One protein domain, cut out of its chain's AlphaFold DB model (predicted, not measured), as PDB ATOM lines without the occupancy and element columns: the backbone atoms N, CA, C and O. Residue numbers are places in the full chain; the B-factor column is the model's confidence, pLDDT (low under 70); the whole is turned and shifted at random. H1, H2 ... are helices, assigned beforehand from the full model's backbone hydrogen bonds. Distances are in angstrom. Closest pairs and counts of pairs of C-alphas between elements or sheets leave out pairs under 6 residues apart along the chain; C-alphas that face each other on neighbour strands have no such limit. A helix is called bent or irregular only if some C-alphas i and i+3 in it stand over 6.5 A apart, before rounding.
ATOM      1  N   ASN A  29      37.338  15.687  26.533       82.50
ATOM      2  CA  ASN A  29      38.779  15.950  26.455       82.50
ATOM      3  C   ASN A  29      39.480  15.071  25.404       82.50
ATOM      4  O   ASN A  29      40.268  15.577  24.605       82.50
ATOM      5  N   PHE A  30      39.163  13.771  25.359       84.31
ATOM      6  CA  PHE A  30      39.721  12.851  24.362       84.31
ATOM      7  C   PHE A  30      39.246  13.220  22.954       84.31
ATOM      8  O   PHE A  30      40.040  13.222  22.019       84.31
ATOM      9  N   ARG A  31      37.977  13.622  22.803       84.88
ATOM     10  CA  ARG A  31      37.408  14.070  21.518       84.88
ATOM     11  C   ARG A  31      38.066  15.347  21.005       84.88
ATOM     12  O   ARG A  31      38.409  15.445  19.830       84.88
ATOM     13  N   THR A  32      38.261  16.319  21.891       86.75
ATOM     14  CA  THR A  32      38.918  17.593  21.571       86.75
ATOM     15  C   THR A  32      40.374  17.370  21.169       86.75
ATOM     16  O   THR A  32      40.855  17.939  20.183       86.75
ATOM     17  N   TRP A  33      41.059  16.476  21.885       87.75
ATOM     18  CA  TRP A  33      42.406  16.046  21.538       87.75
ATOM     19  C   TRP A  33      42.446  15.335  20.181       87.75
ATOM     20  O   TRP A  33      43.295  15.678  19.358       87.75
ATOM     21  N   LEU A  34      41.505  14.427  19.910       90.44
ATOM     22  CA  LEU A  34      41.391  13.698  18.644       90.44
ATOM     23  C   LEU A  34      41.233  14.637  17.451       90.44
ATOM     24  O   LEU A  34      41.946  14.490  16.462       90.44
ATOM     25  N   LYS A  35      40.352  15.638  17.565       90.12
ATOM     26  CA  LYS A  35      40.144  16.652  16.518       90.12
ATOM     27  C   LYS A  35      41.422  17.435  16.215       90.12
ATOM     28  O   LYS A  35      41.708  17.717  15.059       90.12
ATOM     29  N   SER A  36      42.201  17.759  17.246       90.25
ATOM     30  CA  SER A  36      43.429  18.554  17.104       90.25
ATOM     31  C   SER A  36      44.648  17.737  16.656       90.25
ATOM     32  O   SER A  36      45.593  18.301  16.116       90.25
ATOM     33  N   ASN A  37      44.652  16.421  16.886       90.19
ATOM     34  CA  ASN A  37      45.826  15.558  16.699       90.19
ATOM     35  C   ASN A  37      45.561  14.397  15.744       90.19
ATOM     36  O   ASN A  37      46.204  13.352  15.854       90.19
ATOM     37  N   ARG A  38      44.615  14.564  14.817       90.50
ATOM     38  CA  ARG A  38      44.057  13.431  14.087       90.50
ATOM     39  C   ARG A  38      45.099  12.535  13.391       90.50
ATOM     40  O   ARG A  38      45.106  11.344  13.691       90.50
ATOM     41  N   PRO A  39      46.048  13.069  12.597       89.44
ATOM     42  CA  PRO A  39      47.049  12.234  11.929       89.44
ATOM     43  C   PRO A  39      47.940  11.455  12.908       89.44
ATOM     44  O   PRO A  39      48.260  10.295  12.671       89.44
ATOM     45  N   LYS A  40      48.303  12.078  14.039       89.69
ATOM     46  CA  LYS A  40      49.116  11.436  15.082       89.69
ATOM     47  C   LYS A  40      48.331  10.341  15.803       89.69
ATOM     48  O   LYS A  40      48.906   9.326  16.174       89.69
ATOM     49  N   ALA A  41      47.031  10.549  16.015       88.81
ATOM     50  CA  ALA A  41      46.161   9.562  16.640       88.81
ATOM     51  C   ALA A  41      45.975   8.331  15.742       88.81
ATOM     52  O   ALA A  41      46.079   7.215  16.246       88.81
ATOM     53  N   ASP A  42      45.771   8.525  14.434       91.25
ATOM     54  CA  ASP A  42      45.678   7.421  13.470       91.25
ATOM     55  C   ASP A  42      46.962   6.578  13.484       91.25
ATOM     56  O   ASP A  42      46.902   5.360  13.640       91.25
ATOM     57  N   GLU A  43      48.132   7.221  13.391       91.69
ATOM     58  CA  GLU A  43      49.428   6.535  13.400       91.69
ATOM     59  C   GLU A  43      49.696   5.820  14.732       91.69
ATOM     60  O   GLU A  43      50.093   4.656  14.743       91.69
ATOM     61  N   TYR A  44      49.443   6.488  15.859       90.44
ATOM     62  CA  TYR A  44      49.680   5.924  17.186       90.44
ATOM     63  C   TYR A  44      48.810   4.690  17.442       90.44
ATOM     64  O   TYR A  44      49.321   3.644  17.841       90.44
ATOM     65  N   VAL A  45      47.503   4.792  17.183       91.81
ATOM     66  CA  VAL A  45      46.556   3.691  17.403       91.81
ATOM     67  C   VAL A  45      46.852   2.537  16.451       91.81
ATOM     68  O   VAL A  45      46.833   1.383  16.872       91.81
ATOM     69  N   LEU A  46      47.167   2.831  15.187       92.94
ATOM     70  CA  LEU A  46      47.522   1.802  14.216       92.94
ATOM     71  C   LEU A  46      48.812   1.072  14.615       92.94
ATOM     72  O   LEU A  46      48.856  -0.152  14.542       92.94
ATOM     73  N   ASN A  47      49.833   1.789  15.090       91.50
ATOM     74  CA  ASN A  47      51.077   1.181  15.565       91.50
ATOM     75  C   ASN A  47      50.863   0.315  16.816       91.50
ATOM     76  O   ASN A  47      51.444  -0.769  16.905       91.50
ATOM     77  N   ASP A  48      50.016   0.750  17.756       90.56
ATOM     78  CA  ASP A  48      49.681  -0.036  18.955       90.56
ATOM     79  C   ASP A  48      48.917  -1.314  18.544       90.56
ATOM     80  O   ASP A  48      49.280  -2.409  18.963       90.56
ATOM     81  N   ILE A  49      47.970  -1.215  17.599       91.38
ATOM     82  CA  ILE A  49      47.251  -2.371  17.030       91.38
ATOM     83  C   ILE A  49      48.184  -3.337  16.309       91.38
ATOM     84  O   ILE A  49      48.062  -4.542  16.498       91.38
ATOM     85  N   ILE A  50      49.100  -2.849  15.472       90.00
ATOM     86  CA  ILE A  50      50.056  -3.709  14.758       90.00
ATOM     87  C   ILE A  50      50.988  -4.412  15.753       90.00
ATOM     88  O   ILE A  50      51.395  -5.548  15.520       90.00
ATOM     89  N   SER A  51      51.306  -3.755  16.870       87.94
ATOM     90  CA  SER A  51      52.148  -4.321  17.925       87.94
ATOM     91  C   SER A  51      51.429  -5.399  18.743       87.94
ATOM     92  O   SER A  51      52.076  -6.336  19.211       87.94
ATOM     93  N   THR A  52      50.106  -5.293  18.918       86.38
ATOM     94  CA  THR A  52      49.301  -6.261  19.685       86.38
ATOM     95  C   THR A  52      48.654  -7.347  18.824       86.38
ATOM     96  O   THR A  52      48.388  -8.443  19.322       86.38
ATOM     97  N   ALA A  53      48.424  -7.093  17.536       84.25
ATOM     98  CA  ALA A  53      47.909  -8.079  16.599       84.25
ATOM     99  C   ALA A  53      49.014  -9.084  16.236       84.25
ATOM    100  O   ALA A  53      50.040  -8.732  15.656       84.25
ATOM    101  N   GLN A  54      48.801 -10.364  16.552       71.19
ATOM    102  CA  GLN A  54      49.668 -11.443  16.073       71.19
ATOM    103  C   GLN A  54      49.581 -11.500  14.539       71.19
ATOM    104  O   GLN A  54      48.546 -11.827  13.967       71.19
ATOM    105  N   GLN A  55      50.668 -11.081  13.898       59.28
ATOM    106  CA  GLN A  55      50.733 -10.574  12.529       59.28
ATOM    107  C   GLN A  55      50.266 -11.557  11.440       59.28
ATOM    108  O   GLN A  55      50.839 -12.633  11.271       59.28
ATOM    109  N   GLN A  56      49.345 -11.099  10.590       61.84
ATOM    110  CA  GLN A  56      49.330 -11.432   9.163       61.84
ATOM    111  C   GLN A  56      49.451 -10.116   8.384       61.84
ATOM    112  O   GLN A  56      48.672  -9.190   8.597       61.84
ATOM    113  N   SER A  57      50.449  -9.994   7.502       60.38
ATOM    114  CA  SER A  57      50.761  -8.744   6.780       60.38
ATOM    115  C   SER A  57      49.597  -8.197   5.953       60.38
ATOM    116  O   SER A  57      49.528  -6.996   5.710       60.38
ATOM    117  N   ASN A  58      48.674  -9.069   5.542       71.00
ATOM    118  CA  ASN A  58      47.525  -8.712   4.714       71.00
ATOM    119  C   ASN A  58      46.405  -8.021   5.510       71.00
ATOM    120  O   ASN A  58      45.483  -7.479   4.912       71.00
ATOM    121  N   ASP A  59      46.487  -8.002   6.843       83.31
ATOM    122  CA  ASP A  59      45.433  -7.458   7.703       83.31
ATOM    123  C   ASP A  59      45.618  -5.974   8.042       83.31
ATOM    124  O   ASP A  59      44.732  -5.364   8.644       83.31
ATOM    125  N   ILE A  60      46.757  -5.379   7.675       87.38
ATOM    126  CA  ILE A  60      47.112  -4.006   8.063       87.38
ATOM    127  C   ILE A  60      46.160  -2.982   7.430       87.38
ATOM    128  O   ILE A  60      45.772  -2.023   8.099       87.38
ATOM    129  N   ASP A  61      45.748  -3.194   6.180       89.69
ATOM    130  CA  ASP A  61      44.834  -2.285   5.478       89.69
ATOM    131  C   ASP A  61      43.421  -2.312   6.080       89.69
ATOM    132  O   ASP A  61      42.782  -1.264   6.229       89.69
ATOM    133  N   ASP A  62      42.969  -3.486   6.532       90.12
ATOM    134  CA  ASP A  62      41.714  -3.622   7.271       90.12
ATOM    135  C   ASP A  62      41.784  -2.844   8.585       90.12
ATOM    136  O   ASP A  62      40.906  -2.033   8.874       90.12
ATOM    137  N   TYR A  63      42.848  -3.035   9.373       92.50
ATOM    138  CA  TYR A  63      43.025  -2.302  10.626       92.50
ATOM    139  C   TYR A  63      43.131  -0.796  10.400       92.50
ATOM    140  O   TYR A  63      42.501  -0.036  11.128       92.50
ATOM    141  N   ARG A  64      43.844  -0.345   9.365       93.50
ATOM    142  CA  ARG A  64      43.920   1.076   9.001       93.50
ATOM    143  C   ARG A  64      42.536   1.655   8.705       93.50
ATOM    144  O   ARG A  64      42.215   2.747   9.179       93.50
ATOM    145  N   THR A  65      41.712   0.921   7.962       93.75
ATOM    146  CA  THR A  65      40.343   1.333   7.626       93.75
ATOM    147  C   THR A  65      39.461   1.384   8.876       93.75
ATOM    148  O   THR A  65      38.771   2.378   9.106       93.75
ATOM    149  N   ILE A  66      39.535   0.356   9.727       94.25
ATOM    150  CA  ILE A  66      38.779   0.273  10.985       94.25
ATOM    151  C   ILE A  66      39.179   1.397  11.944       94.25
ATOM    152  O   ILE A  66      38.301   2.057  12.493       94.25
ATOM    153  N   VAL A  67      40.479   1.653  12.120       94.75
ATOM    154  CA  VAL A  67      41.000   2.735  12.972       94.75
ATOM    155  C   VAL A  67      40.509   4.085  12.482       94.75
ATOM    156  O   VAL A  67      39.936   4.837  13.268       94.75
ATOM    157  N   SER A  68      40.671   4.362  11.185       94.25
ATOM    158  CA  SER A  68      40.259   5.640  10.604       94.25
ATOM    159  C   SER A  68      38.768   5.879  10.844       94.25
ATOM    160  O   SER A  68      38.373   6.925  11.355       94.25
ATOM    161  N   LYS A  69      37.929   4.867  10.592       94.19
ATOM    162  CA  LYS A  69      36.484   5.021  10.764       94.19
ATOM    163  C   LYS A  69      36.055   5.114  12.223       94.19
ATOM    164  O   LYS A  69      35.205   5.932  12.565       94.19
ATOM    165  N   ALA A  70      36.659   4.315  13.099       93.25
ATOM    166  CA  ALA A  70      36.391   4.382  14.528       93.25
ATOM    167  C   ALA A  70      36.744   5.766  15.084       93.25
ATOM    168  O   ALA A  70      35.955   6.353  15.818       93.25
ATOM    169  N   LEU A  71      37.892   6.324  14.699       93.19
ATOM    170  CA  LEU A  71      38.295   7.654  15.132       93.19
ATOM    171  C   LEU A  71      37.418   8.764  14.525       93.19
ATOM    172  O   LEU A  71      37.138   9.743  15.222       93.19
ATOM    173  N   ASP A  72      36.924   8.608  13.288       93.06
ATOM    174  CA  ASP A  72      35.988   9.560  12.662       93.06
ATOM    175  C   ASP A  72      34.690   9.626  13.452       93.06
ATOM    176  O   ASP A  72      34.313  10.696  13.938       93.06
ATOM    177  N   LEU A  73      34.086   8.462  13.703       91.62
ATOM    178  CA  LEU A  73      32.879   8.335  14.512       91.62
ATOM    179  C   LEU A  73      33.069   8.958  15.900       91.62
ATOM    180  O   LEU A  73      32.194   9.660  16.404       91.62
ATOM    181  N   LEU A  74      34.237   8.773  16.514       89.94
ATOM    182  CA  LEU A  74      34.555   9.382  17.805       89.94
ATOM    183  C   LEU A  74      34.807  10.886  17.754       89.94
ATOM    184  O   LEU A  74      34.637  11.567  18.767       89.94
ATOM    185  N   SER A  75      35.195  11.432  16.612       88.25
ATOM    186  CA  SER A  75      35.341  12.875  16.452       88.25
ATOM    187  C   SER A  75      34.001  13.563  16.154       88.25
ATOM    188  O   SER A  75      33.763  14.669  16.645       88.25
ATOM    189  N   GLU A  76      33.105  12.899  15.424       86.44
ATOM    190  CA  GLU A  76      31.851  13.474  14.920       86.44
ATOM    191  C   GLU A  76      30.669  13.274  15.879       86.44
ATOM    192  O   GLU A  76      29.892  14.199  16.120       86.44
ATOM    193  N   HIS A  77      30.548  12.092  16.485       83.88
ATOM    194  CA  HIS A  77      29.344  11.695  17.217       83.88
ATOM    195  C   HIS A  77      29.507  11.808  18.731       83.88
ATOM    196  O   HIS A  77      29.961  10.867  19.394       83.88
ATOM    197  N   HIS A  78      29.116  12.952  19.299       77.44
ATOM    198  CA  HIS A  78      29.168  13.245  20.744       77.44
ATOM    199  C   HIS A  78      28.359  12.264  21.618       77.44
ATOM    200  O   HIS A  78      28.622  12.103  22.808       77.44
ATOM    201  N   ASP A  79      27.400  11.561  21.027       78.94
ATOM    202  CA  ASP A  79      26.513  10.594  21.668       78.94
ATOM    203  C   ASP A  79      27.119   9.182  21.806       78.94
ATOM    204  O   ASP A  79      26.503   8.295  22.412       78.94
ATOM    205  N   ILE A  80      28.321   8.942  21.268       83.06
ATOM    206  CA  ILE A  80      29.065   7.691  21.477       83.06
ATOM    207  C   ILE A  80      29.761   7.735  22.840       83.06
ATOM    208  O   ILE A  80      30.910   8.154  22.975       83.06
ATOM    209  N   LYS A  81      29.045   7.312  23.880       77.25
ATOM    210  CA  LYS A  81      29.587   7.255  25.247       77.25
ATOM    211  C   LYS A  81      30.216   5.901  25.591       77.25
ATOM    212  O   LYS A  81      31.024   5.842  26.509       77.25
ATOM    213  N   THR A  82      29.881   4.839  24.852       79.12
ATOM    214  CA  THR A  82      30.269   3.451  25.161       79.12
ATOM    215  C   THR A  82      31.003   2.771  24.003       79.12
ATOM    216  O   THR A  82      30.720   3.026  22.829       79.12
ATOM    217  N   THR A  83      31.906   1.841  24.333       81.62
ATOM    218  CA  THR A  83      32.595   0.954  23.370       81.62
ATOM    219  C   THR A  83      31.625   0.145  22.528       81.62
ATOM    220  O   THR A  83      31.842  -0.029  21.336       81.62
ATOM    221  N   ASN A  84      30.533  -0.327  23.132       85.56
ATOM    222  CA  ASN A  84      29.542  -1.156  22.450       85.56
ATOM    223  C   ASN A  84      28.837  -0.385  21.333       85.56
ATOM    224  O   ASN A  84      28.619  -0.928  20.250       85.56
ATOM    225  N   LYS A  85      28.502   0.891  21.570       88.38
ATOM    226  CA  LYS A  85      27.894   1.747  20.547       88.38
ATOM    227  C   LYS A  85      28.883   2.049  19.422       88.38
ATOM    228  O   LYS A  85      28.504   1.957  18.259       88.38
ATOM    229  N   LEU A  86      30.142   2.328  19.764       88.88
ATOM    230  CA  LEU A  86      31.209   2.513  18.780       88.88
ATOM    231  C   LEU A  86      31.402   1.261  17.916       88.88
ATOM    232  O   LEU A  86      31.364   1.353  16.698       88.88
ATOM    233  N   SER A  87      31.534   0.089  18.541       89.94
ATOM    234  CA  SER A  87      31.711  -1.195  17.857       89.94
ATOM    235  C   SER A  87      30.569  -1.481  16.875       89.94
ATOM    236  O   SER A  87      30.817  -1.792  15.713       89.94
ATOM    237  N   LYS A  88      29.310  -1.271  17.292       90.12
ATOM    238  CA  LYS A  88      28.136  -1.431  16.416       90.12
ATOM    239  C   LYS A  88      28.150  -0.476  15.220       90.12
ATOM    240  O   LYS A  88      27.792  -0.889  14.121       90.12
ATOM    241  N   LEU A  89      28.538   0.785  15.420       90.19
ATOM    242  CA  LEU A  89      28.607   1.769  14.334       90.19
ATOM    243  C   LEU A  89      29.742   1.453  13.358       90.19
ATOM    244  O   LEU A  89      29.512   1.444  12.155       90.19
ATOM    245  N   VAL A  90      30.921   1.098  13.866       91.44
ATOM    246  CA  VAL A  90      32.057   0.677  13.035       91.44
ATOM    247  C   VAL A  90      31.705  -0.574  12.228       91.44
ATOM    248  O   VAL A  90      31.950  -0.610  11.027       91.44
ATOM    249  N   GLN A  91      31.061  -1.572  12.843       91.31
ATOM    250  CA  GLN A  91      30.599  -2.778  12.146       91.31
ATOM    251  C   GLN A  91      29.541  -2.466  11.077       91.31
ATOM    252  O   GLN A  91      29.507  -3.120  10.036       91.31
ATOM    253  N   LYS A  92      28.676  -1.473  11.321       91.31
ATOM    254  CA  LYS A  92      27.670  -1.020  10.352       91.31
ATOM    255  C   LYS A  92      28.314  -0.332   9.147       91.31
ATOM    256  O   LYS A  92      27.847  -0.522   8.030       91.31
ATOM    257  N   GLU A  93      29.354   0.468   9.367       88.06
ATOM    258  CA  GLU A  93      30.031   1.203   8.294       88.06
ATOM    259  C   GLU A  93      31.056   0.362   7.534       88.06
ATOM    260  O   GLU A  93      31.280   0.596   6.350       88.06
ATOM    261  N   ILE A  94      31.648  -0.639   8.187       90.38
ATOM    262  CA  ILE A  94      32.615  -1.555   7.586       90.38
ATOM    263  C   ILE A  94      32.053  -2.972   7.665       90.38
ATOM    264  O   ILE A  94      32.507  -3.816   8.437       90.38
ATOM    265  N   SER A  95      31.045  -3.239   6.838       82.50
ATOM    266  CA  SER A  95      30.342  -4.528   6.795       82.50
ATOM    267  C   SER A  95      31.253  -5.722   6.488       82.50
ATOM    268  O   SER A  95      30.949  -6.840   6.894       82.50
ATOM    269  N   LEU A  96      32.379  -5.486   5.807       82.69
ATOM    270  CA  LEU A  96      33.368  -6.507   5.450       82.69
ATOM    271  C   LEU A  96      34.430  -6.744   6.536       82.69
ATOM    272  O   LEU A  96      35.173  -7.721   6.453       82.69
ATOM    273  N   ALA A  97      34.521  -5.886   7.557       85.00
ATOM    274  CA  ALA A  97      35.512  -6.058   8.609       85.00
ATOM    275  C   ALA A  97      35.108  -7.178   9.572       85.00
ATOM    276  O   ALA A  97      33.977  -7.253  10.061       85.00
ATOM    277  N   SER A  98      36.086  -8.025   9.897       89.38
ATOM    278  CA  SER A  98      35.913  -9.083  10.889       89.38
ATOM    279  C   SER A  98      35.550  -8.488  12.259       89.38
ATOM    280  O   SER A  98      36.286  -7.624  12.755       89.38
ATOM    281  N   PRO A  99      34.502  -9.000  12.936       88.25
ATOM    282  CA  PRO A  99      34.126  -8.555  14.278       88.25
ATOM    283  C   PRO A  99      35.278  -8.631  15.287       88.25
ATOM    284  O   PRO A  99      35.384  -7.792  16.179       88.25
ATOM    285  N   LYS A 100      36.193  -9.598  15.116       91.00
ATOM    286  CA  LYS A 100      37.396  -9.729  15.952       91.00
ATOM    287  C   LYS A 100      38.353  -8.547  15.773       91.00
ATOM    288  O   LYS A 100      38.872  -8.034  16.760       91.00
ATOM    289  N   LYS A 101      38.564  -8.089  14.533       91.69
ATOM    290  CA  LYS A 101      39.434  -6.937  14.230       91.69
ATOM    291  C   LYS A 101      38.837  -5.640  14.774       91.69
ATOM    292  O   LYS A 101      39.565  -4.813  15.322       91.69
ATOM    293  N   ILE A 102      37.513  -5.494  14.680       92.12
ATOM    294  CA  ILE A 102      36.792  -4.351  15.247       92.12
ATOM    295  C   ILE A 102      36.921  -4.347  16.769       92.12
ATOM    296  O   ILE A 102      37.388  -3.354  17.316       92.12
ATOM    297  N   ALA A 103      36.598  -5.454  17.445       90.44
ATOM    298  CA  ALA A 103      36.721  -5.559  18.899       90.44
ATOM    299  C   ALA A 103      38.141  -5.219  19.381       90.44
ATOM    300  O   ALA A 103      38.305  -4.356  20.239       90.44
ATOM    301  N   HIS A 104      39.161  -5.797  18.739       92.62
ATOM    302  CA  HIS A 104      40.562  -5.496  19.034       92.62
ATOM    303  C   HIS A 104      40.892  -4.004  18.873       92.62
ATOM    304  O   HIS A 104      41.516  -3.404  19.746       92.62
ATOM    305  N   THR A 105      40.429  -3.377  17.789       92.38
ATOM    306  CA  THR A 105      40.631  -1.939  17.553       92.38
ATOM    307  C   THR A 105      39.964  -1.094  18.636       92.38
ATOM    308  O   THR A 105      40.561  -0.140  19.135       92.38
ATOM    309  N   ILE A 106      38.742  -1.450  19.043       92.19
ATOM    310  CA  ILE A 106      38.021  -0.743  20.105       92.19
ATOM    311  C   ILE A 106      38.736  -0.887  21.455       92.19
ATOM    312  O   ILE A 106      38.819   0.089  22.203       92.19
ATOM    313  N   ASP A 107      39.295  -2.057  21.755       91.88
ATOM    314  CA  ASP A 107      40.060  -2.281  22.983       91.88
ATOM    315  C   ASP A 107      41.357  -1.464  23.010       91.88
ATOM    316  O   ASP A 107      41.682  -0.851  24.030       91.88
ATOM    317  N   VAL A 108      42.073  -1.366  21.887       92.12
ATOM    318  CA  VAL A 108      43.265  -0.507  21.797       92.12
ATOM    319  C   VAL A 108      42.893   0.975  21.914       92.12
ATOM    320  O   VAL A 108      43.577   1.739  22.599       92.12
ATOM    321  N   LEU A 109      41.769   1.398  21.331       90.69
ATOM    322  CA  LEU A 109      41.252   2.759  21.498       90.69
ATOM    323  C   LEU A 109      40.879   3.066  22.949       90.69
ATOM    324  O   LEU A 109      41.199   4.148  23.443       90.69
ATOM    325  N   LYS A 110      40.263   2.109  23.653       89.88
ATOM    326  CA  LYS A 110      39.991   2.207  25.093       89.88
ATOM    327  C   LYS A 110      41.276   2.450  25.875       89.88
ATOM    328  O   LYS A 110      41.350   3.396  26.656       89.88
ATOM    329  N   GLN A 111      42.290   1.620  25.642       89.88
ATOM    330  CA  GLN A 111      43.582   1.743  26.313       89.88
ATOM    331  C   GLN A 111      44.265   3.070  25.977       89.88
ATOM    332  O   GLN A 111      44.833   3.711  26.852       89.88
ATOM    333  N   THR A 112      44.179   3.523  24.726       87.50
ATOM    334  CA  THR A 112      44.744   4.807  24.290       87.50
ATOM    335  C   THR A 112      44.065   5.981  24.992       87.50
ATOM    336  O   THR A 112      44.747   6.864  25.512       87.50
ATOM    337  N   ALA A 113      42.732   5.978  25.078       86.12
ATOM    338  CA  ALA A 113      41.981   6.996  25.807       86.12
ATOM    339  C   ALA A 113      42.344   7.009  27.300       86.12
ATOM    340  O   ALA A 113      42.498   8.075  27.903       86.12
ATOM    341  N   GLU A 114      42.551   5.833  27.889       87.06
ATOM    342  CA  GLU A 114      42.981   5.695  29.274       87.06
ATOM    343  C   GLU A 114      44.418   6.193  29.497       87.06
ATOM    344  O   GLU A 114      44.657   6.973  30.420       87.06
ATOM    345  N   LYS A 115      45.371   5.833  28.629       87.69
ATOM    346  CA  LYS A 115      46.750   6.350  28.664       87.69
ATOM    347  C   LYS A 115      46.773   7.881  28.519       87.69
ATOM    348  O   LYS A 115      47.526   8.550  29.226       87.69
ATOM    349  N   LEU A 116      45.915   8.454  27.665       84.75
ATOM    350  CA  LEU A 116      45.767   9.908  27.531       84.75
ATOM    351  C   LEU A 116      45.237  10.542  28.826       84.75
ATOM    352  O   LEU A 116      45.778  11.546  29.285       84.75
ATOM    353  N   ARG A 117      44.206   9.946  29.442       84.12
ATOM    354  CA  ARG A 117      43.619  10.434  30.702       84.12
ATOM    355  C   ARG A 117      44.649  10.489  31.831       84.12
ATOM    356  O   ARG A 117      44.611  11.410  32.639       84.12
ATOM    357  N   HIS A 118      45.571   9.531  31.866       86.50
ATOM    358  CA  HIS A 118      46.657   9.487  32.845       86.50
ATOM    359  C   HIS A 118      47.882  10.333  32.455       86.50
ATOM    360  O   HIS A 118      48.885  10.302  33.164       86.50
ATOM    361  N   GLY A 119      47.840  11.065  31.334       84.38
ATOM    362  CA  GLY A 119      48.965  11.874  30.858       84.38
ATOM    363  C   GLY A 119      50.180  11.056  30.405       84.38
ATOM    364  O   GLY A 119      51.274  11.598  30.298       84.38
TER     365      GLY A 119
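AT A GLANCE: This is residues 29 to 119 of the 648 residues of the protein "Hypothetical protein" of Rotaria sp. Silwood2 (UniProt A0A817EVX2). Two long helices, H3 and H5, cross in the core, with H2 packed across both on one side and H4 packed across both on the other. The short first helix, H1, lies across the last part of H3, at one end of the body. The printed part has 91 residues, with five named helices in the order H1, H2, H3, H4, H5 and no named strand; the class is all helix. It is compact, with a radius of gyration of the C-alphas of 12.2 A and spans of 34 by 26 by 19 A.

IN THESE COORDINATES: The longest helix, H3, takes residues 57 to 76 and measures 30.3 A from C-alpha 57 at (50.761, -8.744, 6.780) to C-alpha 76 at (31.851, 13.474, 14.920). H3 is irregular: C-alphas 58 and 61 are 7.0 A apart. H5, residues 99 to 117, is 26.8 A long and ends with C-alpha 117 at (43.619, 10.434, 30.702). H2, residues 38 to 52, is 21.1 A long. H4, residues 83 to 93, is 15.3 A long. H1, residues 29 to 36, is 10.8 A long and begins with C-alpha 29 at (38.779, 15.950, 26.455).

HOW THE PARTS SIT: H3 and H5 are the hubs, each touching four helices, and the packing is mostly crossed. They touch through residues 63 to 70 and 101 to 106, closest at the C-alphas of Val 67 and Thr 105, 6.6 A apart, and run the same way at a steep tilt of 55 degrees. H2 and H3 form a helical hairpin, touching at a steep tilt of 43 degrees, opposite ways, closest at C-alphas Leu 46 and Arg 64, 6.4 A apart. H2 also touches H5, with residues 45 to 49 alone, closest at C-alphas Ile 49 and Val 108, 6.5 A apart, at a steep tilt of 62 degrees, opposite ways. H4 touches H3, closest at C-alphas Val 90 and Ala 70, 5.9 A apart, opposite ways at a steep tilt of 68 degrees, only just short of perpendicular. H4 touches H5 at a steep tilt of 47 degrees, opposite ways, closest at C-alphas Ser 87 and Ile 102, 6.5 A apart. H1 touches residues 71 to 75 of H3, closest at C-alphas Arg 31 and Ser 75, 5.6 A apart, only just about perpendicular at 71 degrees. H1 and H5 only just touch, with 3 pairs of C-alphas within 8 A. H4 is apart from H1 and from H2. Every O i to N i+4 pair is within hydrogen-bond range in H1, H2, H4 and H5, and 14 of 16 are in H3.

THE WHOLE: The C-alphas of Leu 96 and Gly 119, the two farthest apart, are 35.0 A apart. The printed part has no cut. The links H1 to H2, H2 to H3 and H4 to H5 are tight, and the link H3 to H4, of 6 residues, is short. The mean pLDDT of the printed part is 87.4; residues 55 to 57, of which 57 belongs to H3, are under 70.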